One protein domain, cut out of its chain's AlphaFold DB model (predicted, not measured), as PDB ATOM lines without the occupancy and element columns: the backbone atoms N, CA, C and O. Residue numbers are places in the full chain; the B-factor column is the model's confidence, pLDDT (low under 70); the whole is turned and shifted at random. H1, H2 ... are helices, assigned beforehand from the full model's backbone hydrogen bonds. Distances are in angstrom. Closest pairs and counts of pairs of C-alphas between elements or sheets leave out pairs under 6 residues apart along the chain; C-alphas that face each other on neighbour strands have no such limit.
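What this domain is: This is residues 30 to 38, 45 to 165 and 185 to 205 of the 292 residues of the protein "Pkinase_fungal domain-containing protein" of Pycnoporus cinnabarinus (UniProt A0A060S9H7). Three helices make the core: H6 is in the middle, crossed by H3 and running alongside H9, and the longest helix, H8, stands crosswise beyond one end of them without touching them. Short H1 and H7 are near H8, H2 and H4 are near H3, and residues 86 to 91, before H4, stick out free. The printed part has 151 residues with nine named helices, H1 to H9 in chain order, and no named strand; its class is all helix. It is only just loose, close to compact, with a radius of gyration of the C-alphas of 18.1 A and spans of 55 by 38 by 24 A.

How they stand to each other: Start at H1, residues 30 to 35, which is close to but not clearly touching H8, residues 146 to 165; their closest C-alphas, Phe 34 and Arg 154, are 6.9 A apart. H2, residues 52 to 56, is close to but not clearly touching H3, residues 64 to 82, with the closest C-alphas, Leu 54 and Asp 66, at 7.4 A. Residues 65 to 72 of H3 touch H6, residues 118 to 135, at a steep tilt of 46 degrees, opposite ways; the closest C-alphas are Lys 69 and Cys 130, 6.7 A apart. H4, residues 94 to 102, is close to but not clearly touching H3, with the C-alphas of Leu 80 and Lys 96 closest at 7.0 A. H5, residues 112 to 116, is close to but not clearly touching H6, with the C-alphas of Glu 115 and Gln 121 closest at 7.5 A. H7, residues 139 to 144, is close to but not clearly touching H8, with the C-alphas of Tyr 142 and Leu 149 closest at 6.0 A. H9, residues 193 to 204, touches H6 at a shallow tilt of 16 degrees, opposite ways; the C-alphas of Pro 118 and Val 202 are closest, at 6.0 A. H3 and H9 are only just apart, 8.5 A at their closest. Every O i to N i+4 pair is within hydrogen-bond range in H1, H2, H3, H4, H6 and H9; in H8 14 of 16 are, in H7 1 of 2, and in H5 0 of 1, beside 1 of 2 O i to N i+3 pairs.

Where its parts are: Find C-alpha 30 at (-31.424, -20.384, 11.987), where H1 begins. From C-alpha 64 at (-36.331, -15.833, 18.247), H3 runs 27.1 A; H6 spans 25.7 A and H8 30.4 A. H9 ends after 15.2 A at C-alpha 204, (-25.326, -7.745, 37.502).

The domain as a whole: The C-alphas of Ser 90 and Gln 165 are farthest apart, at 59.1 A. Residues 39 to 44 and 166 to 184 are not printed; the gaps are 17.3 A from C-alpha 38 to 45 and 20.7 A from C-alpha 165 to 185. The link from H3 to H4 is long, with 11 residues. Mean pLDDT of the printed part is 75.1, and among the 44 residues under 70 are 82 to 111.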
ATOM      1  N   GLN A  30     -30.978 -21.343  13.009       77.06
ATOM      2  CA  GLN A  30     -31.424 -20.384  11.987       77.06
ATOM      3  C   GLN A  30     -31.252 -20.932  10.559       77.06
ATOM      4  O   GLN A  30     -32.106 -20.733   9.700       77.06
ATOM      5  N   GLN A  31     -30.184 -21.693  10.306       78.38
ATOM      6  CA  GLN A  31     -29.964 -22.340   9.010       78.38
ATOM      7  C   GLN A  31     -31.034 -23.394   8.710       78.38
ATOM      8  O   GLN A  31     -31.545 -23.438   7.594       78.38
ATOM      9  N   GLN A  32     -31.404 -24.223   9.689       80.62
ATOM     10  CA  GLN A  32     -32.474 -25.211   9.528       80.62
ATOM     11  C   GLN A  32     -33.830 -24.539   9.275       80.62
ATOM     12  O   GLN A  32     -34.612 -25.045   8.477       80.62
ATOM     13  N   ILE A  33     -34.088 -23.384   9.894       80.38
ATOM     14  CA  ILE A  33     -35.331 -22.625   9.713       80.38
ATOM     15  C   ILE A  33     -35.487 -22.120   8.267       80.38
ATOM     16  O   ILE A  33     -36.578 -22.210   7.711       80.38
ATOM     17  N   PHE A  34     -34.414 -21.628   7.633       76.62
ATOM     18  CA  PHE A  34     -34.496 -20.978   6.313       76.62
ATOM     19  C   PHE A  34     -34.032 -21.829   5.112       76.62
ATOM     20  O   PHE A  34     -34.337 -21.460   3.971       76.62
ATOM     21  N   ASN A  35     -33.322 -22.947   5.337       71.88
ATOM     22  CA  ASN A  35     -32.737 -23.785   4.272       71.88
ATOM     23  C   ASN A  35     -33.382 -25.174   4.098       71.88
ATOM     24  O   ASN A  35     -33.015 -25.892   3.167       71.88
ATOM     25  N   LEU A  36     -34.312 -25.597   4.960       59.88
ATOM     26  CA  LEU A  36     -35.002 -26.878   4.771       59.88
ATOM     27  C   LEU A  36     -36.073 -26.776   3.672       59.88
ATOM     28  O   LEU A  36     -36.779 -25.773   3.564       59.88
ATOM     29  N   ARG A  37     -36.223 -27.839   2.862       54.00
ATOM     30  CA  ARG A  37     -37.388 -27.978   1.968       54.00
ATOM     31  C   ARG A  37     -38.677 -27.938   2.815       54.00
ATOM     32  O   ARG A  37     -38.635 -28.446   3.934       54.00
ATOM     33  N   PRO A  38     -39.813 -27.413   2.308       48.75
ATOM     34  CA  PRO A  38     -41.031 -27.110   3.089       48.75
ATOM     35  C   PRO A  38     -41.772 -28.307   3.733       48.75
ATOM     36  O   PRO A  38     -42.964 -28.220   4.003       48.75
ATOM     37  N   GLY A  45     -45.702 -27.233  18.523       71.19
ATOM     38  CA  GLY A  45     -45.816 -26.321  19.656       71.19
ATOM     39  C   GLY A  45     -47.162 -26.439  20.359       71.19
ATOM     40  O   GLY A  45     -48.184 -26.730  19.740       71.19
ATOM     41  N   THR A  46     -47.176 -26.200  21.666       82.19
ATOM     42  CA  THR A  46     -48.413 -26.140  22.446       82.19
ATOM     43  C   THR A  46     -49.138 -24.830  22.144       82.19
ATOM     44  O   THR A  46     -48.591 -23.756  22.389       82.19
ATOM     45  N   TRP A  47     -50.364 -24.906  21.616       85.88
ATOM     46  CA  TRP A  47     -51.088 -23.749  21.071       85.88
ATOM     47  C   TRP A  47     -51.182 -22.550  22.016       85.88
ATOM     48  O   TRP A  47     -50.882 -21.434  21.599       85.88
ATOM     49  N   GLN A  48     -51.463 -22.790  23.297       87.00
ATOM     50  CA  GLN A  48     -51.577 -21.744  24.318       87.00
ATOM     51  C   GLN A  48     -50.296 -20.926  24.578       87.00
ATOM     52  O   GLN A  48     -50.379 -19.845  25.149       87.00
ATOM     53  N   PHE A  49     -49.120 -21.414  24.167       90.06
ATOM     54  CA  PHE A  49     -47.835 -20.724  24.352       90.06
ATOM     55  C   PHE A  49     -47.205 -20.278  23.027       90.06
ATOM     56  O   PHE A  49     -46.053 -19.840  23.010       90.06
ATOM     57  N   MET A  50     -47.918 -20.411  21.905       90.12
ATOM     58  CA  MET A  50     -47.454 -19.912  20.610       90.12
ATOM     59  C   MET A  50     -47.672 -18.404  20.502       90.12
ATOM     60  O   MET A  50     -48.717 -17.900  20.903       90.12
ATOM     61  N   SER A  51     -46.732 -17.696  19.875       89.88
ATOM     62  CA  SER A  51     -46.883 -16.266  19.599       89.88
ATOM     63  C   SER A  51     -48.101 -15.974  18.717       89.88
ATOM     64  O   SER A  51     -48.421 -16.753  17.816       89.88
ATOM     65  N   ALA A  52     -48.723 -14.802  18.885       88.31
ATOM     66  CA  ALA A  52     -49.857 -14.406  18.045       88.31
ATOM     67  C   ALA A  52     -49.502 -14.414  16.548       88.31
ATOM     68  O   ALA A  52     -50.320 -14.797  15.722       88.31
ATOM     69  N   THR A  53     -48.255 -14.090  16.185       85.38
ATOM     70  CA  THR A  53     -47.804 -14.161  14.789       85.38
ATOM     71  C   THR A  53     -47.728 -15.579  14.237       85.38
ATOM     72  O   THR A  53     -48.087 -15.781  13.085       85.38
ATOM     73  N   LEU A  54     -47.288 -16.565  15.026       86.38
ATOM     74  CA  LEU A  54     -47.307 -17.969  14.594       86.38
ATOM     75  C   LEU A  54     -48.726 -18.544  14.566       86.38
ATOM     76  O   LEU A  54     -48.989 -19.512  13.857       86.38
ATOM     77  N   GLN A  55     -49.639 -17.981  15.361       86.88
ATOM     78  CA  GLN A  55     -51.052 -18.341  15.306       86.88
ATOM     79  C   GLN A  55     -51.751 -17.734  14.083       86.88
ATOM     80  O   GLN A  55     -52.514 -18.437  13.426       86.88
ATOM     81  N   ALA A  56     -51.463 -16.471  13.760       85.12
ATOM     82  CA  ALA A  56     -52.058 -15.753  12.635       85.12
ATOM     83  C   ALA A  56     -51.494 -16.185  11.273       85.12
ATOM     84  O   ALA A  56     -52.222 -16.183  10.283       85.12
ATOM     85  N   TYR A  57     -50.216 -16.576  11.215       82.38
ATOM     86  CA  TYR A  57     -49.515 -16.894   9.969       82.38
ATOM     87  C   TYR A  57     -48.895 -18.302  10.028       82.38
ATOM     88  O   TYR A  57     -47.725 -18.444  10.387       82.38
ATOM     89  N   PRO A  58     -49.642 -19.362   9.654       79.19
ATOM     90  CA  PRO A  58     -49.181 -20.755   9.737       79.19
ATOM     91  C   PRO A  58     -47.899 -21.086   8.956       79.19
ATOM     92  O   PRO A  58     -47.219 -22.058   9.274       79.19
ATOM     93  N   TRP A  59     -47.579 -20.303   7.928       77.50
ATOM     94  CA  TRP A  59     -46.385 -20.435   7.082       77.50
ATOM     95  C   TRP A  59     -45.179 -19.646   7.602       77.50
ATOM     96  O   TRP A  59     -44.079 -19.778   7.062       77.50
ATOM     97  N   LYS A  60     -45.364 -18.794   8.619       81.50
ATOM     98  CA  LYS A  60     -44.273 -18.008   9.188       81.50
ATOM     99  C   LYS A  60     -43.270 -18.961   9.856       81.50
ATOM    100  O   LYS A  60     -43.680 -19.801  10.660       81.50
ATOM    101  N   PRO A  61     -41.961 -18.825   9.583       80.94
ATOM    102  CA  PRO A  61     -40.954 -19.564  10.329       80.94
ATOM    103  C   PRO A  61     -41.005 -19.210  11.821       80.94
ATOM    104  O   PRO A  61     -41.257 -18.062  12.188       80.94
ATOM    105  N   HIS A  62     -40.723 -20.195  12.675       85.25
ATOM    106  CA  HIS A  62     -40.511 -19.966  14.104       85.25
ATOM    107  C   HIS A  62     -39.182 -19.232  14.294       85.25
ATOM    108  O   HIS A  62     -38.144 -19.740  13.873       85.25
ATOM    109  N   LEU A  63     -39.212 -18.041  14.890       85.75
ATOM    110  CA  LEU A  63     -38.030 -17.204  15.098       85.75
ATOM    111  C   LEU A  63     -37.828 -16.864  16.576       85.75
ATOM    112  O   LEU A  63     -38.722 -17.040  17.396       85.75
ATOM    113  N   LEU A  64     -36.674 -16.278  16.894       87.12
ATOM    114  CA  LEU A  64     -36.331 -15.833  18.247       87.12
ATOM    115  C   LEU A  64     -37.411 -14.971  18.943       87.12
ATOM    116  O   LEU A  64     -37.700 -15.216  20.116       87.12
ATOM    117  N   PRO A  65     -38.083 -14.009  18.275       87.69
ATOM    118  CA  PRO A  65     -39.149 -13.258  18.928       87.69
ATOM    119  C   PRO A  65     -40.366 -14.122  19.293       87.69
ATOM    120  O   PRO A  65     -41.165 -13.730  20.142       87.69
ATOM    121  N   ASP A  66     -40.549 -15.270  18.636       89.06
ATOM    122  CA  ASP A  66     -41.611 -16.218  18.956       89.06
ATOM    123  C   ASP A  66     -41.274 -17.040  20.208       89.06
ATOM    124  O   ASP A  66     -42.156 -17.227  21.048       89.06
ATOM    125  N   ASP A  67     -40.006 -17.425  20.393       89.62
ATOM    126  CA  ASP A  67     -39.526 -18.055  21.630       89.62
ATOM    127  C   ASP A  67     -39.647 -17.106  22.828       89.62
ATOM    128  O   ASP A  67     -40.173 -17.501  23.871       89.62
ATOM    129  N   LEU A  68     -39.269 -15.830  22.665       90.44
ATOM    130  CA  LEU A  68     -39.456 -14.818  23.708       90.44
ATOM    131  C   LEU A  68     -40.934 -14.690  24.092       90.44
ATOM    132  O   LEU A  68     -41.278 -14.719  25.270       90.44
ATOM    133  N   LYS A  69     -41.838 -14.608  23.111       90.06
ATOM    134  CA  LYS A  69     -43.282 -14.559  23.386       90.06
ATOM    135  C   LYS A  69     -43.776 -15.821  24.085       90.06
ATOM    136  O   LYS A  69     -44.637 -15.730  24.952       90.06
ATOM    137  N   SER A  70     -43.220 -16.980  23.744       90.31
ATOM    138  CA  SER A  70     -43.524 -18.242  24.414       90.31
ATOM    139  C   SER A  70     -43.123 -18.211  25.894       90.31
ATOM    140  O   SER A  70     -43.946 -18.547  26.744       90.31
ATOM    141  N   ILE A  71     -41.915 -17.722  26.214       89.44
ATOM    142  CA  ILE A  71     -41.453 -17.475  27.596       89.44
ATOM    143  C   ILE A  71     -42.433 -16.552  28.322       89.44
ATOM    144  O   ILE A  71     -42.882 -16.854  29.424       89.44
ATOM    145  N   MET A  72     -42.807 -15.453  27.674       88.44
ATOM    146  CA  MET A  72     -43.716 -14.461  28.229       88.44
ATOM    147  C   MET A  72     -45.098 -15.070  28.531       88.44
ATOM    148  O   MET A  72     -45.582 -14.948  29.654       88.44
ATOM    149  N   HIS A  73     -45.695 -15.837  27.615       87.50
ATOM    150  CA  HIS A  73     -46.952 -16.548  27.885       87.50
ATOM    151  C   HIS A  73     -46.839 -17.560  29.037       87.50
ATOM    152  O   HIS A  73     -47.768 -17.684  29.835       87.50
ATOM    153  N   ILE A  74     -45.709 -18.266  29.153       88.69
ATOM    154  CA  ILE A  74     -45.448 -19.195  30.262       88.69
ATOM    155  C   ILE A  74     -45.386 -18.446  31.595       88.69
ATOM    156  O   ILE A  74     -46.038 -18.864  32.550       88.69
ATOM    157  N   LEU A  75     -44.650 -17.335  31.660       85.06
ATOM    158  CA  LEU A  75     -44.547 -16.511  32.863       85.06
ATOM    159  C   LEU A  75     -45.912 -15.947  33.275       85.06
ATOM    160  O   LEU A  75     -46.265 -16.038  34.447       85.06
ATOM    161  N   SER A  76     -46.710 -15.444  32.325       80.31
ATOM    162  CA  SER A  76     -48.073 -14.976  32.609       80.31
ATOM    163  C   SER A  76     -48.961 -16.099  33.136       80.31
ATOM    164  O   SER A  76     -49.690 -15.909  34.106       80.31
ATOM    165  N   TRP A  77     -48.894 -17.285  32.527       82.06
ATOM    166  CA  TRP A  77     -49.673 -18.435  32.980       82.06
ATOM    167  C   TRP A  77     -49.268 -18.881  34.386       82.06
ATOM    168  O   TRP A  77     -50.137 -19.135  35.220       82.06
ATOM    169  N   LEU A  78     -47.963 -18.942  34.671       80.88
ATOM    170  CA  LEU A  78     -47.453 -19.275  36.000       80.88
ATOM    171  C   LEU A  78     -47.917 -18.246  37.027       80.88
ATOM    172  O   LEU A  78     -48.448 -18.643  38.056       80.88
ATOM    173  N   ALA A  79     -47.802 -16.953  36.718       75.25
ATOM    174  CA  ALA A  79     -48.261 -15.873  37.583       75.25
ATOM    175  C   ALA A  79     -49.765 -15.970  37.877       75.25
ATOM    176  O   ALA A  79     -50.173 -15.953  39.033       75.25
ATOM    177  N   LEU A  80     -50.607 -16.147  36.856       73.75
ATOM    178  CA  LEU A  80     -52.054 -16.304  37.049       73.75
ATOM    179  C   LEU A  80     -52.411 -17.551  37.868       73.75
ATOM    180  O   LEU A  80     -53.381 -17.539  38.628       73.75
ATOM    181  N   ARG A  81     -51.642 -18.634  37.703       75.38
ATOM    182  CA  ARG A  81     -51.860 -19.895  38.414       75.38
ATOM    183  C   ARG A  81     -51.429 -19.827  39.879       75.38
ATOM    184  O   ARG A  81     -52.060 -20.486  40.697       75.38
ATOM    185  N   THR A  82     -50.359 -19.102  40.203       69.62
ATOM    186  CA  THR A  82     -49.742 -19.131  41.542       69.62
ATOM    187  C   THR A  82     -49.970 -17.870  42.370       69.62
ATOM    188  O   THR A  82     -49.908 -17.949  43.592       69.62
ATOM    189  N   CYS A  83     -50.234 -16.713  41.754       60.38
ATOM    190  CA  CYS A  83     -50.264 -15.433  42.466       60.38
ATOM    191  C   CYS A  83     -51.642 -15.014  43.002       60.38
ATOM    192  O   CYS A  83     -51.727 -13.944  43.593       60.38
ATOM    193  N   TYR A  84     -52.716 -15.788  42.831       58.09
ATOM    194  CA  TYR A  84     -54.054 -15.325  43.224       58.09
ATOM    195  C   TYR A  84     -54.987 -16.487  43.575       58.09
ATOM    196  O   TYR A  84     -55.728 -16.965  42.719       58.09
ATOM    197  N   ASP A  85     -54.961 -16.904  44.837       52.66
ATOM    198  CA  ASP A  85     -56.138 -17.422  45.532       52.66
ATOM    199  C   ASP A  85     -56.304 -16.505  46.750       52.66
ATOM    200  O   ASP A  85     -55.503 -16.533  47.688       52.66
ATOM    201  N   ASP A  86     -57.276 -15.589  46.701       49.38
ATOM    202  CA  ASP A  86     -57.666 -14.889  47.918       49.38
ATOM    203  C   ASP A  86     -58.184 -15.969  48.875       49.38
ATOM    204  O   ASP A  86     -59.039 -16.775  48.513       49.38
ATOM    205  N   ALA A  87     -57.646 -16.005  50.094       48.97
ATOM    206  CA  ALA A  87     -57.931 -17.012  51.120       48.97
ATOM    207  C   ALA A  87     -59.419 -17.109  51.542       48.97
ATOM    208  O   ALA A  87     -59.758 -17.887  52.431       48.97
ATOM    209  N   ASN A  88     -60.320 -16.374  50.888       48.12
ATOM    210  CA  ASN A  88     -61.765 -16.478  51.026       48.12
ATOM    211  C   ASN A  88     -62.368 -17.402  49.955       48.12
ATOM    212  O   ASN A  88     -63.212 -16.978  49.179       48.12
ATOM    213  N   GLY A  89     -61.911 -18.656  49.922       50.50
ATOM    214  CA  GLY A  89     -62.689 -19.892  49.726       50.50
ATOM    215  C   GLY A  89     -63.794 -20.054  48.667       50.50
ATOM    216  O   GLY A  89     -64.357 -21.144  48.609       50.50
ATOM    217  N   SER A  90     -64.153 -19.087  47.830       53.59
ATOM    218  CA  SER A  90     -65.266 -19.258  46.899       53.59
ATOM    219  C   SER A  90     -65.147 -18.329  45.703       53.59
ATOM    220  O   SER A  90     -65.161 -17.114  45.852       53.59
ATOM    221  N   GLU A  91     -65.117 -18.966  44.535       50.44
ATOM    222  CA  GLU A  91     -65.132 -18.397  43.187       50.44
ATOM    223  C   GLU A  91     -63.778 -17.913  42.654       50.44
ATOM    224  O   GLU A  91     -63.012 -17.195  43.292       50.44
ATOM    225  N   CYS A  92     -63.476 -18.348  41.426       53.69
ATOM    226  CA  CYS A  92     -62.405 -17.783  40.619       53.69
ATOM    227  C   CYS A  92     -62.631 -16.269  40.568       53.69
ATOM    228  O   CYS A  92     -63.635 -15.825  40.015       53.69
ATOM    229  N   SER A  93     -61.744 -15.484  41.183       59.06
ATOM    230  CA  SER A  93     -61.899 -14.031  41.259       59.06
ATOM    231  C   SER A  93     -62.168 -13.460  39.861       59.06
ATOM    232  O   SER A  93     -61.377 -13.747  38.955       59.06
ATOM    233  N   SER A  94     -63.203 -12.618  39.701       65.62
ATOM    234  CA  SER A  94     -63.471 -11.840  38.467       65.62
ATOM    235  C   SER A  94     -62.189 -11.232  37.896       65.62
ATOM    236  O   SER A  94     -61.971 -11.236  36.695       65.62
ATOM    237  N   TRP A  95     -61.256 -10.868  38.775       64.69
ATOM    238  CA  TRP A  95     -59.924 -10.391  38.436       64.69
ATOM    239  C   TRP A  95     -59.151 -11.244  37.412       64.69
ATOM    240  O   TRP A  95     -58.528 -10.675  36.519       64.69
ATOM    241  N   LYS A  96     -59.165 -12.586  37.498       64.75
ATOM    242  CA  LYS A  96     -58.463 -13.442  36.514       64.75
ATOM    243  C   LYS A  96     -59.110 -13.305  35.134       64.75
ATOM    244  O   LYS A  96     -58.397 -13.253  34.137       64.75
ATOM    245  N   PHE A  97     -60.440 -13.229  35.098       67.56
ATOM    246  CA  PHE A  97     -61.213 -13.000  33.882       67.56
ATOM    247  C   PHE A  97     -60.937 -11.600  33.312       67.56
ATOM    248  O   PHE A  97     -60.540 -11.494  32.157       67.56
ATOM    249  N   ASP A  98     -60.992 -10.561  34.148       68.38
ATOM    250  CA  ASP A  98     -60.702  -9.173  33.770       68.38
ATOM    251  C   ASP A  98     -59.273  -9.016  33.225       68.38
ATOM    252  O   ASP A  98     -59.048  -8.310  32.247       68.38
ATOM    253  N   CYS A  99     -58.295  -9.713  33.812       65.56
ATOM    254  CA  CYS A  99     -56.910  -9.710  33.331       65.56
ATOM    255  C   CYS A  99     -56.767 -10.361  31.950       65.56
ATOM    256  O   CYS A  99     -55.970  -9.902  31.132       65.56
ATOM    257  N   VAL A 100     -57.514 -11.434  31.684       65.62
ATOM    258  CA  VAL A 100     -57.525 -12.081  30.366       65.62
ATOM    259  C   VAL A 100     -58.238 -11.201  29.338       65.62
ATOM    260  O   VAL A 100     -57.751 -11.079  28.217       65.62
ATOM    261  N   GLU A 101     -59.351 -10.570  29.715       63.59
ATOM    262  CA  GLU A 101     -60.177  -9.756  28.818       63.59
ATOM    263  C   GLU A 101     -59.527  -8.407  28.471       63.59
ATOM    264  O   GLU A 101     -59.496  -8.014  27.306       63.59
ATOM    265  N   GLN A 102     -58.960  -7.712  29.460       63.88
ATOM    266  CA  GLN A 102     -58.382  -6.370  29.293       63.88
ATOM    267  C   GLN A 102     -56.906  -6.399  28.865       63.88
ATOM    268  O   GLN A 102     -56.330  -5.360  28.536       63.88
ATOM    269  N   GLY A 103     -56.293  -7.584  28.845       59.16
ATOM    270  CA  GLY A 103     -54.860  -7.761  28.651       59.16
ATOM    271  C   GLY A 103     -54.076  -7.599  29.957       59.16
ATOM    272  O   GLY A 103     -54.388  -6.777  30.816       59.16
ATOM    273  N   ILE A 104     -53.031  -8.413  30.118       58.34
ATOM    274  CA  ILE A 104     -52.289  -8.524  31.377       58.34
ATOM    275  C   ILE A 104     -51.061  -7.600  31.338       58.34
ATOM    276  O   ILE A 104     -50.144  -7.863  30.553       58.34
ATOM    277  N   PRO A 105     -50.937  -6.579  32.207       57.06
ATOM    278  CA  PRO A 105     -49.621  -6.083  32.580       57.06
ATOM    279  C   PRO A 105     -48.924  -7.208  33.349       57.06
ATOM    280  O   PRO A 105     -49.431  -7.642  34.381       57.06
ATOM    281  N   PHE A 106     -47.798  -7.694  32.812       56.22
ATOM    282  CA  PHE A 106     -47.076  -8.921  33.192       56.22
ATOM    283  C   PHE A 106     -47.075  -9.275  34.687       56.22
ATOM    284  O   PHE A 106     -47.146 -10.454  35.021       56.22
ATOM    285  N   PHE A 107     -47.064  -8.265  35.560       59.34
ATOM    286  CA  PHE A 107     -47.372  -8.374  36.980       59.34
ATOM    287  C   PHE A 107     -48.167  -7.142  37.422       59.34
ATOM    288  O   PHE A 107     -47.674  -6.017  37.303       59.34
ATOM    289  N   LYS A 108     -49.372  -7.329  37.981       60.56
ATOM    290  CA  LYS A 108     -49.983  -6.276  38.800       60.56
ATOM    291  C   LYS A 108     -49.300  -6.314  40.156       60.56
ATOM    292  O   LYS A 108     -49.626  -7.131  41.013       60.56
ATOM    293  N   VAL A 109     -48.316  -5.444  40.306       65.81
ATOM    294  CA  VAL A 109     -47.588  -5.275  41.555       65.81
ATOM    295  C   VAL A 109     -48.586  -4.818  42.631       65.81
ATOM    296  O   VAL A 109     -49.219  -3.774  42.480       65.81
ATOM    297  N   ARG A 110     -48.807  -5.635  43.673       63.62
ATOM    298  CA  ARG A 110     -49.784  -5.337  44.742       63.62
ATOM    299  C   ARG A 110     -49.268  -4.255  45.696       63.62
ATOM    300  O   ARG A 110     -50.058  -3.427  46.143       63.62
ATOM    301  N   ARG A 111     -47.966  -4.261  46.004       68.75
ATOM    302  CA  ARG A 111     -47.305  -3.271  46.865       68.75
ATOM    303  C   ARG A 111     -46.329  -2.443  46.041       68.75
ATOM    304  O   ARG A 111     -45.545  -2.999  45.288       68.75
ATOM    305  N   SER A 112     -46.325  -1.125  46.224       72.06
ATOM    306  CA  SER A 112     -45.378  -0.237  45.518       72.06
ATOM    307  C   SER A 112     -43.900  -0.618  45.733       72.06
ATOM    308  O   SER A 112     -43.058  -0.380  44.873       72.06
ATOM    309  N   GLU A 113     -43.590  -1.269  46.855       72.25
ATOM    310  CA  GLU A 113     -42.262  -1.781  47.209       72.25
ATOM    311  C   GLU A 113     -41.770  -2.873  46.244       72.25
ATOM    312  O   GLU A 113     -40.598  -2.876  45.862       72.25
ATOM    313  N   ASP A 114     -42.679  -3.727  45.763       75.00
ATOM    314  CA  ASP A 114     -42.379  -4.835  44.850       75.00
ATOM    315  C   ASP A 114     -42.118  -4.343  43.410       75.00
ATOM    316  O   ASP A 114     -41.683  -5.110  42.551       75.00
ATOM    317  N   GLU A 115     -42.349  -3.060  43.099       78.25
ATOM    318  CA  GLU A 115     -42.107  -2.522  41.751       78.25
ATOM    319  C   GLU A 115     -40.630  -2.531  41.365       78.25
ATOM    320  O   GLU A 115     -40.301  -2.584  40.175       78.25
ATOM    321  N   ARG A 116     -39.754  -2.474  42.371       79.38
ATOM    322  CA  ARG A 116     -38.303  -2.573  42.207       79.38
ATOM    323  C   ARG A 116     -37.812  -4.016  42.244       79.38
ATOM    324  O   ARG A 116     -36.618  -4.237  42.058       79.38
ATOM    325  N   HIS A 117     -38.699  -4.997  42.420       81.31
ATOM    326  CA  HIS A 117     -38.297  -6.393  42.457       81.31
ATOM    327  C   HIS A 117     -37.638  -6.797  41.115       81.31
ATOM    328  O   HIS A 117     -38.212  -6.546  40.049       81.31
ATOM    329  N   PRO A 118     -36.475  -7.467  41.131       83.81
ATOM    330  CA  PRO A 118     -35.695  -7.834  39.939       83.81
ATOM    331  C   PRO A 118     -36.513  -8.571  38.882       83.81
ATOM    332  O   PRO A 118     -36.494  -8.230  37.705       83.81
ATOM    333  N   PHE A 119     -37.316  -9.543  39.316       82.69
ATOM    334  CA  PHE A 119     -38.237 -10.264  38.440       82.69
ATOM    335  C   PHE A 119     -39.247  -9.348  37.729       82.69
ATOM    336  O   PHE A 119     -39.512  -9.535  36.542       82.69
ATOM    337  N   VAL A 120     -39.789  -8.340  38.424       81.38
ATOM    338  CA  VAL A 120     -40.729  -7.371  37.841       81.38
ATOM    339  C   VAL A 120     -40.008  -6.490  36.823       81.38
ATOM    340  O   VAL A 120     -40.545  -6.241  35.741       81.38
ATOM    341  N   GLN A 121     -38.783  -6.057  37.130       85.00
ATOM    342  CA  GLN A 121     -37.951  -5.289  36.203       85.00
ATOM    343  C   GLN A 121     -37.633  -6.099  34.939       85.00
ATOM    344  O   GLN A 121     -37.952  -5.649  33.837       85.00
ATOM    345  N   LEU A 122     -37.139  -7.332  35.091       87.19
ATOM    346  CA  LEU A 122     -36.855  -8.242  33.980       87.19
ATOM    347  C   LEU A 122     -38.098  -8.476  33.117       87.19
ATOM    348  O   LEU A 122     -38.056  -8.301  31.901       87.19
ATOM    349  N   ALA A 123     -39.238  -8.802  33.732       85.62
ATOM    350  CA  ALA A 123     -40.483  -9.024  33.007       85.62
ATOM    351  C   ALA A 123     -40.925  -7.782  32.214       85.62
ATOM    352  O   ALA A 123     -41.373  -7.910  31.071       85.62
ATOM    353  N   ARG A 124     -40.765  -6.572  32.771       85.44
ATOM    354  CA  ARG A 124     -41.043  -5.308  32.068       85.44
ATOM    355  C   ARG A 124     -40.093  -5.095  30.889       85.44
ATOM    356  O   ARG A 124     -40.552  -4.714  29.813       85.44
ATOM    357  N   MET A 125     -38.800  -5.360  31.056       87.62
ATOM    358  CA  MET A 125     -37.812  -5.239  29.979       87.62
ATOM    359  C   MET A 125     -38.112  -6.209  28.831       87.62
ATOM    360  O   MET A 125     -38.228  -5.785  27.682       87.62
ATOM    361  N   LEU A 126     -38.350  -7.487  29.140       88.75
ATOM    362  CA  LEU A 126     -38.734  -8.497  28.151       88.75
ATOM    363  C   LEU A 126     -40.073  -8.159  27.468       88.75
ATOM    364  O   LEU A 126     -40.242  -8.397  26.270       88.75
ATOM    365  N   SER A 127     -41.015  -7.546  28.196       87.44
ATOM    366  CA  SER A 127     -42.296  -7.094  27.633       87.44
ATOM    367  C   SER A 127     -42.095  -5.981  26.611       87.44
ATOM    368  O   SER A 127     -42.653  -6.054  25.518       87.44
ATOM    369  N   LYS A 128     -41.242  -4.993  26.914       86.31
ATOM    370  CA  LYS A 128     -40.892  -3.913  25.976       86.31
ATOM    371  C   LYS A 128     -40.232  -4.449  24.705       86.31
ATOM    372  O   LYS A 128     -40.492  -3.939  23.618       86.31
ATOM    373  N   LEU A 129     -39.404  -5.491  24.810       88.44
ATOM    374  CA  LEU A 129     -38.829  -6.156  23.635       88.44
ATOM    375  C   LEU A 129     -39.918  -6.811  22.766       88.44
ATOM    376  O   LEU A 129     -39.910  -6.652  21.542       88.44
ATOM    377  N   CYS A 130     -40.894  -7.489  23.383       87.12
ATOM    378  CA  CYS A 130     -42.059  -8.032  22.677       87.12
ATOM    379  C   CYS A 130     -42.911  -6.942  22.010       87.12
ATOM    380  O   CYS A 130     -43.343  -7.123  20.869       87.12
ATOM    381  N   GLU A 131     -43.158  -5.831  22.706       84.75
ATOM    382  CA  GLU A 131     -43.920  -4.687  22.201       84.75
ATOM    383  C   GLU A 131     -43.252  -4.101  20.958       84.75
ATOM    384  O   GLU A 131     -43.866  -4.079  19.894       84.75
ATOM    385  N   ARG A 132     -41.957  -3.767  21.051       84.81
ATOM    386  CA  ARG A 132     -41.158  -3.283  19.914       84.81
ATOM    387  C   ARG A 132     -41.245  -4.232  18.722       84.81
ATOM    388  O   ARG A 132     -41.423  -3.778  17.595       84.81
ATOM    389  N   GLN A 133     -41.170  -5.545  18.952       83.75
ATOM    390  CA  GLN A 133     -41.324  -6.527  17.881       83.75
ATOM    391  C   GLN A 133     -42.698  -6.436  17.206       83.75
ATOM    392  O   GLN A 133     -42.775  -6.520  15.982       83.75
ATOM    393  N   TYR A 134     -43.785  -6.295  17.965       83.44
ATOM    394  CA  TYR A 134     -45.120  -6.165  17.384       83.44
ATOM    395  C   TYR A 134     -45.332  -4.826  16.679       83.44
ATOM    396  O   TYR A 134     -45.966  -4.818  15.631       83.44
ATOM    397  N   SER A 135     -44.750  -3.730  17.174       84.31
ATOM    398  CA  SER A 135     -44.825  -2.418  16.520       84.31
ATOM    399  C   SER A 135     -44.192  -2.399  15.126       84.31
ATOM    400  O   SER A 135     -44.555  -1.562  14.308       84.31
ATOM    401  N   THR A 136     -43.267  -3.322  14.829       78.25
ATOM    402  CA  THR A 136     -42.700  -3.466  13.473       78.25
ATOM    403  C   THR A 136     -43.588  -4.238  12.503       78.25
ATOM    404  O   THR A 136     -43.308  -4.256  11.306       78.25
ATOM    405  N   LEU A 137     -44.630  -4.910  12.994       78.19
ATOM    406  CA  LEU A 137     -45.489  -5.740  12.164       78.19
ATOM    407  C   LEU A 137     -46.692  -4.934  11.691       78.19
ATOM    408  O   LEU A 137     -47.397  -4.334  12.496       78.19
ATOM    409  N   ASN A 138     -46.970  -5.007  10.392       81.31
ATOM    410  CA  ASN A 138     -48.203  -4.508   9.805       81.31
ATOM    411  C   ASN A 138     -49.104  -5.692   9.399       81.31
ATOM    412  O   ASN A 138     -48.905  -6.276   8.330       81.31
ATOM    413  N   PRO A 139     -50.103  -6.079  10.216       76.69
ATOM    414  CA  PRO A 139     -50.918  -7.259   9.933       76.69
ATOM    415  C   PRO A 139     -51.681  -7.195   8.602       76.69
ATOM    416  O   PRO A 139     -51.914  -8.234   7.975       76.69
ATOM    417  N   ALA A 140     -52.052  -5.988   8.158       76.69
ATOM    418  CA  ALA A 140     -52.777  -5.781   6.907       76.69
ATOM    419  C   ALA A 140     -51.914  -6.121   5.681       76.69
ATOM    420  O   ALA A 140     -52.412  -6.707   4.721       76.69
ATOM    421  N   GLU A 141     -50.615  -5.824   5.746       76.62
ATOM    422  CA  GLU A 141     -49.649  -6.091   4.676       76.62
ATOM    423  C   GLU A 141     -49.435  -7.598   4.470       76.62
ATOM    424  O   GLU A 141     -49.443  -8.098   3.344       76.62
ATOM    425  N   TYR A 142     -49.327  -8.357   5.563       74.12
ATOM    426  CA  TYR A 142     -49.002  -9.787   5.503       74.12
ATOM    427  C   TYR A 142     -50.204 -10.693   5.242       74.12
ATOM    428  O   TYR A 142     -50.028 -11.820   4.784       74.12
ATOM    429  N   THR A 143     -51.424 -10.216   5.503       72.38
ATOM    430  CA  THR A 143     -52.651 -10.964   5.178       72.38
ATOM    431  C   THR A 143     -52.832 -11.110   3.665       72.38
ATOM    432  O   THR A 143     -53.306 -12.141   3.199       72.38
ATOM    433  N   GLN A 144     -52.436 -10.095   2.893       72.38
ATOM    434  CA  GLN A 144     -52.602 -10.083   1.437       72.38
ATOM    435  C   GLN A 144     -51.411 -10.697   0.693       72.38
ATOM    436  O   GLN A 144     -51.577 -11.182  -0.424       72.38
ATOM    437  N   ASN A 145     -50.218 -10.688   1.298       73.06
ATOM    438  CA  ASN A 145     -49.009 -11.201   0.664       73.06
ATOM    439  C   ASN A 145     -48.126 -11.984   1.659       73.06
ATOM    440  O   ASN A 145     -47.173 -11.438   2.225       73.06
ATOM    441  N   PRO A 146     -48.429 -13.274   1.895       70.69
ATOM    442  CA  PRO A 146     -47.754 -14.083   2.912       70.69
ATOM    443  C   PRO A 146     -46.250 -14.271   2.660       70.69
ATOM    444  O   PRO A 146     -45.477 -14.411   3.612       70.69
ATOM    445  N   GLU A 147     -45.823 -14.221   1.397       73.88
ATOM    446  CA  GLU A 147     -44.419 -14.352   0.989       73.88
ATOM    447  C   GLU A 147     -43.561 -13.163   1.441       73.88
ATOM    448  O   GLU A 147     -42.372 -13.325   1.719       73.88
ATOM    449  N   VAL A 148     -44.157 -11.974   1.592       77.75
ATOM    450  CA  VAL A 148     -43.446 -10.769   2.050       77.75
ATOM    451  C   VAL A 148     -42.933 -10.960   3.470       77.75
ATOM    452  O   VAL A 148     -41.772 -10.662   3.743       77.75
ATOM    453  N   LEU A 149     -43.742 -11.531   4.366       76.06
ATOM    454  CA  LEU A 149     -43.313 -11.792   5.741       76.06
ATOM    455  C   LEU A 149     -42.142 -12.785   5.777       76.06
ATOM    456  O   LEU A 149     -41.186 -12.583   6.525       76.06
ATOM    457  N   ILE A 150     -42.185 -13.833   4.950       75.69
ATOM    458  CA  ILE A 150     -41.097 -14.818   4.848       75.69
ATOM    459  C   ILE A 150     -39.825 -14.155   4.307       75.69
ATOM    460  O   ILE A 150     -38.738 -14.388   4.841       75.69
ATOM    461  N   ALA A 151     -39.949 -13.314   3.278       78.06
ATOM    462  CA  ALA A 151     -38.835 -12.574   2.701       78.06
ATOM    463  C   ALA A 151     -38.207 -11.610   3.716       78.06
ATOM    464  O   ALA A 151     -36.992 -11.636   3.893       78.06
ATOM    465  N   VAL A 152     -39.017 -10.841   4.452       78.56
ATOM    466  CA  VAL A 152     -38.554  -9.945   5.528       78.56
ATOM    467  C   VAL A 152     -37.809 -10.734   6.607       78.56
ATOM    468  O   VAL A 152     -36.692 -10.371   6.976       78.56
ATOM    469  N   CYS A 153     -38.368 -11.863   7.055       77.31
ATOM    470  CA  CYS A 153     -37.707 -12.748   8.019       77.31
ATOM    471  C   CYS A 153     -36.351 -13.259   7.502       77.31
ATOM    472  O   CYS A 153     -35.368 -13.295   8.244       77.31
ATOM    473  N   ARG A 154     -36.286 -13.643   6.222       78.19
ATOM    474  CA  ARG A 154     -35.067 -14.153   5.579       78.19
ATOM    475  C   ARG A 154     -34.004 -13.063   5.417       78.19
ATOM    476  O   ARG A 154     -32.831 -13.338   5.650       78.19
ATOM    477  N   MET A 155     -34.399 -11.847   5.047       78.12
ATOM    478  CA  MET A 155     -33.489 -10.704   4.901       78.12
ATOM    479  C   MET A 155     -32.886 -10.302   6.248       78.12
ATOM    480  O   MET A 155     -31.669 -10.152   6.355       78.12
ATOM    481  N   ALA A 156     -33.710 -10.243   7.298       73.50
ATOM    482  CA  ALA A 156     -33.250  -9.990   8.663       73.50
ATOM    483  C   ALA A 156     -32.196 -11.020   9.116       73.50
ATOM    484  O   ALA A 156     -31.184 -10.659   9.716       73.50
ATOM    485  N   TRP A 157     -32.382 -12.296   8.766       74.62
ATOM    486  CA  TRP A 157     -31.389 -13.345   9.010       74.62
ATOM    487  C   TRP A 157     -30.084 -13.155   8.219       74.62
ATOM    488  O   TRP A 157     -28.996 -13.367   8.755       74.62
ATOM    489  N   GLN A 158     -30.154 -12.771   6.944       75.62
ATOM    490  CA  GLN A 158     -28.947 -12.542   6.143       75.62
ATOM    491  C   GLN A 158     -28.108 -11.390   6.708       75.62
ATOM    492  O   GLN A 158     -26.883 -11.492   6.751       75.62
ATOM    493  N   GLN A 159     -28.768 -10.342   7.198       72.50
ATOM    494  CA  GLN A 159     -28.111  -9.176   7.777       72.50
ATOM    495  C   GLN A 159     -27.415  -9.480   9.116       72.50
ATOM    496  O   GLN A 159     -26.320  -8.982   9.371       72.50
ATOM    497  N   SER A 160     -27.965 -10.360   9.960       67.44
ATOM    498  CA  SER A 160     -27.285 -10.724  11.216       67.44
ATOM    499  C   SER A 160     -26.001 -11.528  11.007       67.44
ATOM    500  O   SER A 160     -25.070 -11.411  11.804       67.44
ATOM    501  N   ARG A 161     -25.894 -12.297   9.913       67.38
ATOM    502  CA  ARG A 161     -24.638 -12.977   9.546       67.38
ATOM    503  C   ARG A 161     -23.520 -11.993   9.218       67.38
ATOM    504  O   ARG A 161     -22.375 -12.267   9.565       67.38
ATOM    505  N   THR A 162     -23.840 -10.894   8.539       61.16
ATOM    506  CA  THR A 162     -22.842  -9.883   8.169       61.16
ATOM    507  C   THR A 162     -22.424  -9.045   9.371       61.16
ATOM    508  O   THR A 162     -21.240  -8.763   9.529       61.16
ATOM    509  N   ASP A 163     -23.365  -8.723  10.262       57.66
ATOM    510  CA  ASP A 163     -23.084  -7.943  11.472       57.66
ATOM    511  C   ASP A 163     -22.237  -8.749  12.477       57.66
ATOM    512  O   ASP A 163     -21.264  -8.231  13.029       57.66
ATOM    513  N   GLY A 164     -22.532 -10.043  12.662       51.25
ATOM    514  CA  GLY A 164     -21.797 -10.925  13.581       51.25
ATOM    515  C   GLY A 164     -20.360 -11.254  13.154       51.25
ATOM    516  O   GLY A 164     -19.523 -11.542  14.005       51.25
ATOM    517  N   GLN A 165     -20.035 -11.174  11.858       46.53
ATOM    518  CA  GLN A 165     -18.654 -11.331  11.379       46.53
ATOM    519  C   GLN A 165     -17.787 -10.088  11.622       46.53
ATOM    520  O   GLN A 165     -16.566 -10.214  11.694       46.53
ATOM    521  N   GLY A 185     -37.906  -1.610   9.040       47.25
ATOM    522  CA  GLY A 185     -37.287  -2.771   8.393       47.25
ATOM    523  C   GLY A 185     -36.258  -3.555   9.215       47.25
ATOM    524  O   GLY A 185     -35.875  -4.639   8.778       47.25
ATOM    525  N   ARG A 186     -35.839  -3.103  10.409       52.56
ATOM    526  CA  ARG A 186     -34.980  -3.922  11.287       52.56
ATOM    527  C   ARG A 186     -35.833  -4.628  12.338       52.56
ATOM    528  O   ARG A 186     -36.358  -3.987  13.243       52.56
ATOM    529  N   ALA A 187     -35.976  -5.949  12.227       56.75
ATOM    530  CA  ALA A 187     -36.601  -6.730  13.292       56.75
ATOM    531  C   ALA A 187     -35.749  -6.587  14.576       56.75
ATOM    532  O   ALA A 187     -34.543  -6.825  14.524       56.75
ATOM    533  N   PRO A 188     -36.322  -6.173  15.718       55.59
ATOM    534  CA  PRO A 188     -35.543  -5.815  16.907       55.59
ATOM    535  C   PRO A 188     -34.898  -7.009  17.630       55.59
ATOM    536  O   PRO A 188     -33.978  -6.812  18.415       55.59
ATOM    537  N   LEU A 189     -35.350  -8.239  17.370       74.19
ATOM    538  CA  LEU A 189     -34.896  -9.459  18.052       74.19
ATOM    539  C   LEU A 189     -34.392 -10.508  17.053       74.19
ATOM    540  O   LEU A 189     -34.977 -11.579  16.889       74.19
ATOM    541  N   ILE A 190     -33.315 -10.181  16.336       75.69
ATOM    542  CA  ILE A 190     -32.657 -11.126  15.414       75.69
ATOM    543  C   ILE A 190     -31.559 -11.928  16.135       75.69
ATOM    544  O   ILE A 190     -31.282 -13.074  15.771       75.69
ATOM    545  N   THR A 191     -30.957 -11.341  17.169       81.75
ATOM    546  CA  THR A 191     -29.951 -11.953  18.042       81.75
ATOM    547  C   THR A 191     -30.452 -11.980  19.483       81.75
ATOM    548  O   THR A 191     -31.422 -11.305  19.835       81.75
ATOM    549  N   HIS A 192     -29.786 -12.771  20.326       85.69
ATOM    550  CA  HIS A 192     -30.112 -12.855  21.749       85.69
ATOM    551  C   HIS A 192     -29.590 -11.650  22.546       85.69
ATOM    552  O   HIS A 192     -29.918 -11.542  23.718       85.69
ATOM    553  N   ASP A 193     -28.832 -10.732  21.939       85.44
ATOM    554  CA  ASP A 193     -28.094  -9.678  22.654       85.44
ATOM    555  C   ASP A 193     -29.007  -8.770  23.478       85.44
ATOM    556  O   ASP A 193     -28.711  -8.466  24.625       85.44
ATOM    557  N   ALA A 194     -30.160  -8.379  22.928       85.88
ATOM    558  CA  ALA A 194     -31.121  -7.551  23.653       85.88
ATOM    559  C   ALA A 194     -31.784  -8.304  24.819       85.88
ATOM    560  O   ALA A 194     -32.109  -7.700  25.839       85.88
ATOM    561  N   MET A 195     -31.987  -9.619  24.676       87.56
ATOM    562  CA  MET A 195     -32.481 -10.457  25.770       87.56
ATOM    563  C   MET A 195     -31.409 -10.616  26.843       87.56
ATOM    564  O   MET A 195     -31.699 -10.373  28.007       87.56
ATOM    565  N   LEU A 196     -30.185 -10.984  26.454       88.81
ATOM    566  CA  LEU A 196     -29.049 -11.144  27.361       88.81
ATOM    567  C   LEU A 196     -28.764  -9.848  28.109       88.81
ATOM    568  O   LEU A 196     -28.721  -9.878  29.324       88.81
ATOM    569  N   GLY A 197     -28.749  -8.702  27.426       87.94
ATOM    570  CA  GLY A 197     -28.591  -7.403  28.076       87.94
ATOM    571  C   GLY A 197     -29.670  -7.112  29.124       87.94
ATOM    572  O   GLY A 197     -29.369  -6.508  30.145       87.94
ATOM    573  N   ALA A 198     -30.913  -7.569  28.918       88.62
ATOM    574  CA  ALA A 198     -31.958  -7.436  29.934       88.62
ATOM    575  C   ALA A 198     -31.716  -8.339  31.153       88.62
ATOM    576  O   ALA A 198     -32.033  -7.952  32.275       88.62
ATOM    577  N   PHE A 199     -31.156  -9.534  30.942       88.00
ATOM    578  CA  PHE A 199     -30.718 -10.396  32.036       88.00
ATOM    579  C   PHE A 199     -29.503  -9.811  32.750       88.00
ATOM    580  O   PHE A 199     -29.532  -9.746  33.970       88.00
ATOM    581  N   ASP A 200     -28.490  -9.346  32.026       87.44
ATOM    582  CA  ASP A 200     -27.264  -8.782  32.589       87.44
ATOM    583  C   ASP A 200     -27.576  -7.531  33.419       87.44
ATOM    584  O   ASP A 200     -27.151  -7.438  34.565       87.44
ATOM    585  N   GLU A 201     -28.416  -6.615  32.923       86.50
ATOM    586  CA  GLU A 201     -28.837  -5.422  33.677       86.50
ATOM    587  C   GLU A 201     -29.499  -5.787  35.013       86.50
ATOM    588  O   GLU A 201     -29.224  -5.168  36.042       86.50
ATOM    589  N   VAL A 202     -30.346  -6.820  35.014       84.62
ATOM    590  CA  VAL A 202     -31.057  -7.250  36.220       84.62
ATOM    591  C   VAL A 202     -30.189  -8.125  37.118       84.62
ATOM    592  O   VAL A 202     -30.346  -8.045  38.324       84.62
ATOM    593  N   LEU A 203     -29.302  -8.965  36.586       79.31
ATOM    594  CA  LEU A 203     -28.505  -9.925  37.361       79.31
ATOM    595  C   LEU A 203     -27.190  -9.331  37.875       79.31
ATOM    596  O   LEU A 203     -26.744  -9.701  38.960       79.31
ATOM    597  N   GLU A 204     -26.574  -8.419  37.127       73.94
ATOM    598  CA  GLU A 204     -25.326  -7.745  37.502       73.94
ATOM    599  C   GLU A 204     -25.575  -6.458  38.305       73.94
ATOM    600  O   GLU A 204     -24.652  -5.939  38.938       73.94
ATOM    601  N   GLY A 205     -26.824  -5.966  38.313       62.12
ATOM    602  CA  GLY A 205     -27.225  -4.675  38.872       62.12
ATOM    603  C   GLY A 205     -26.894  -4.463  40.352       62.12
ATOM    604  O   GLY A 205     -26.513  -3.356  40.715       62.12
TER     605      GLY A 205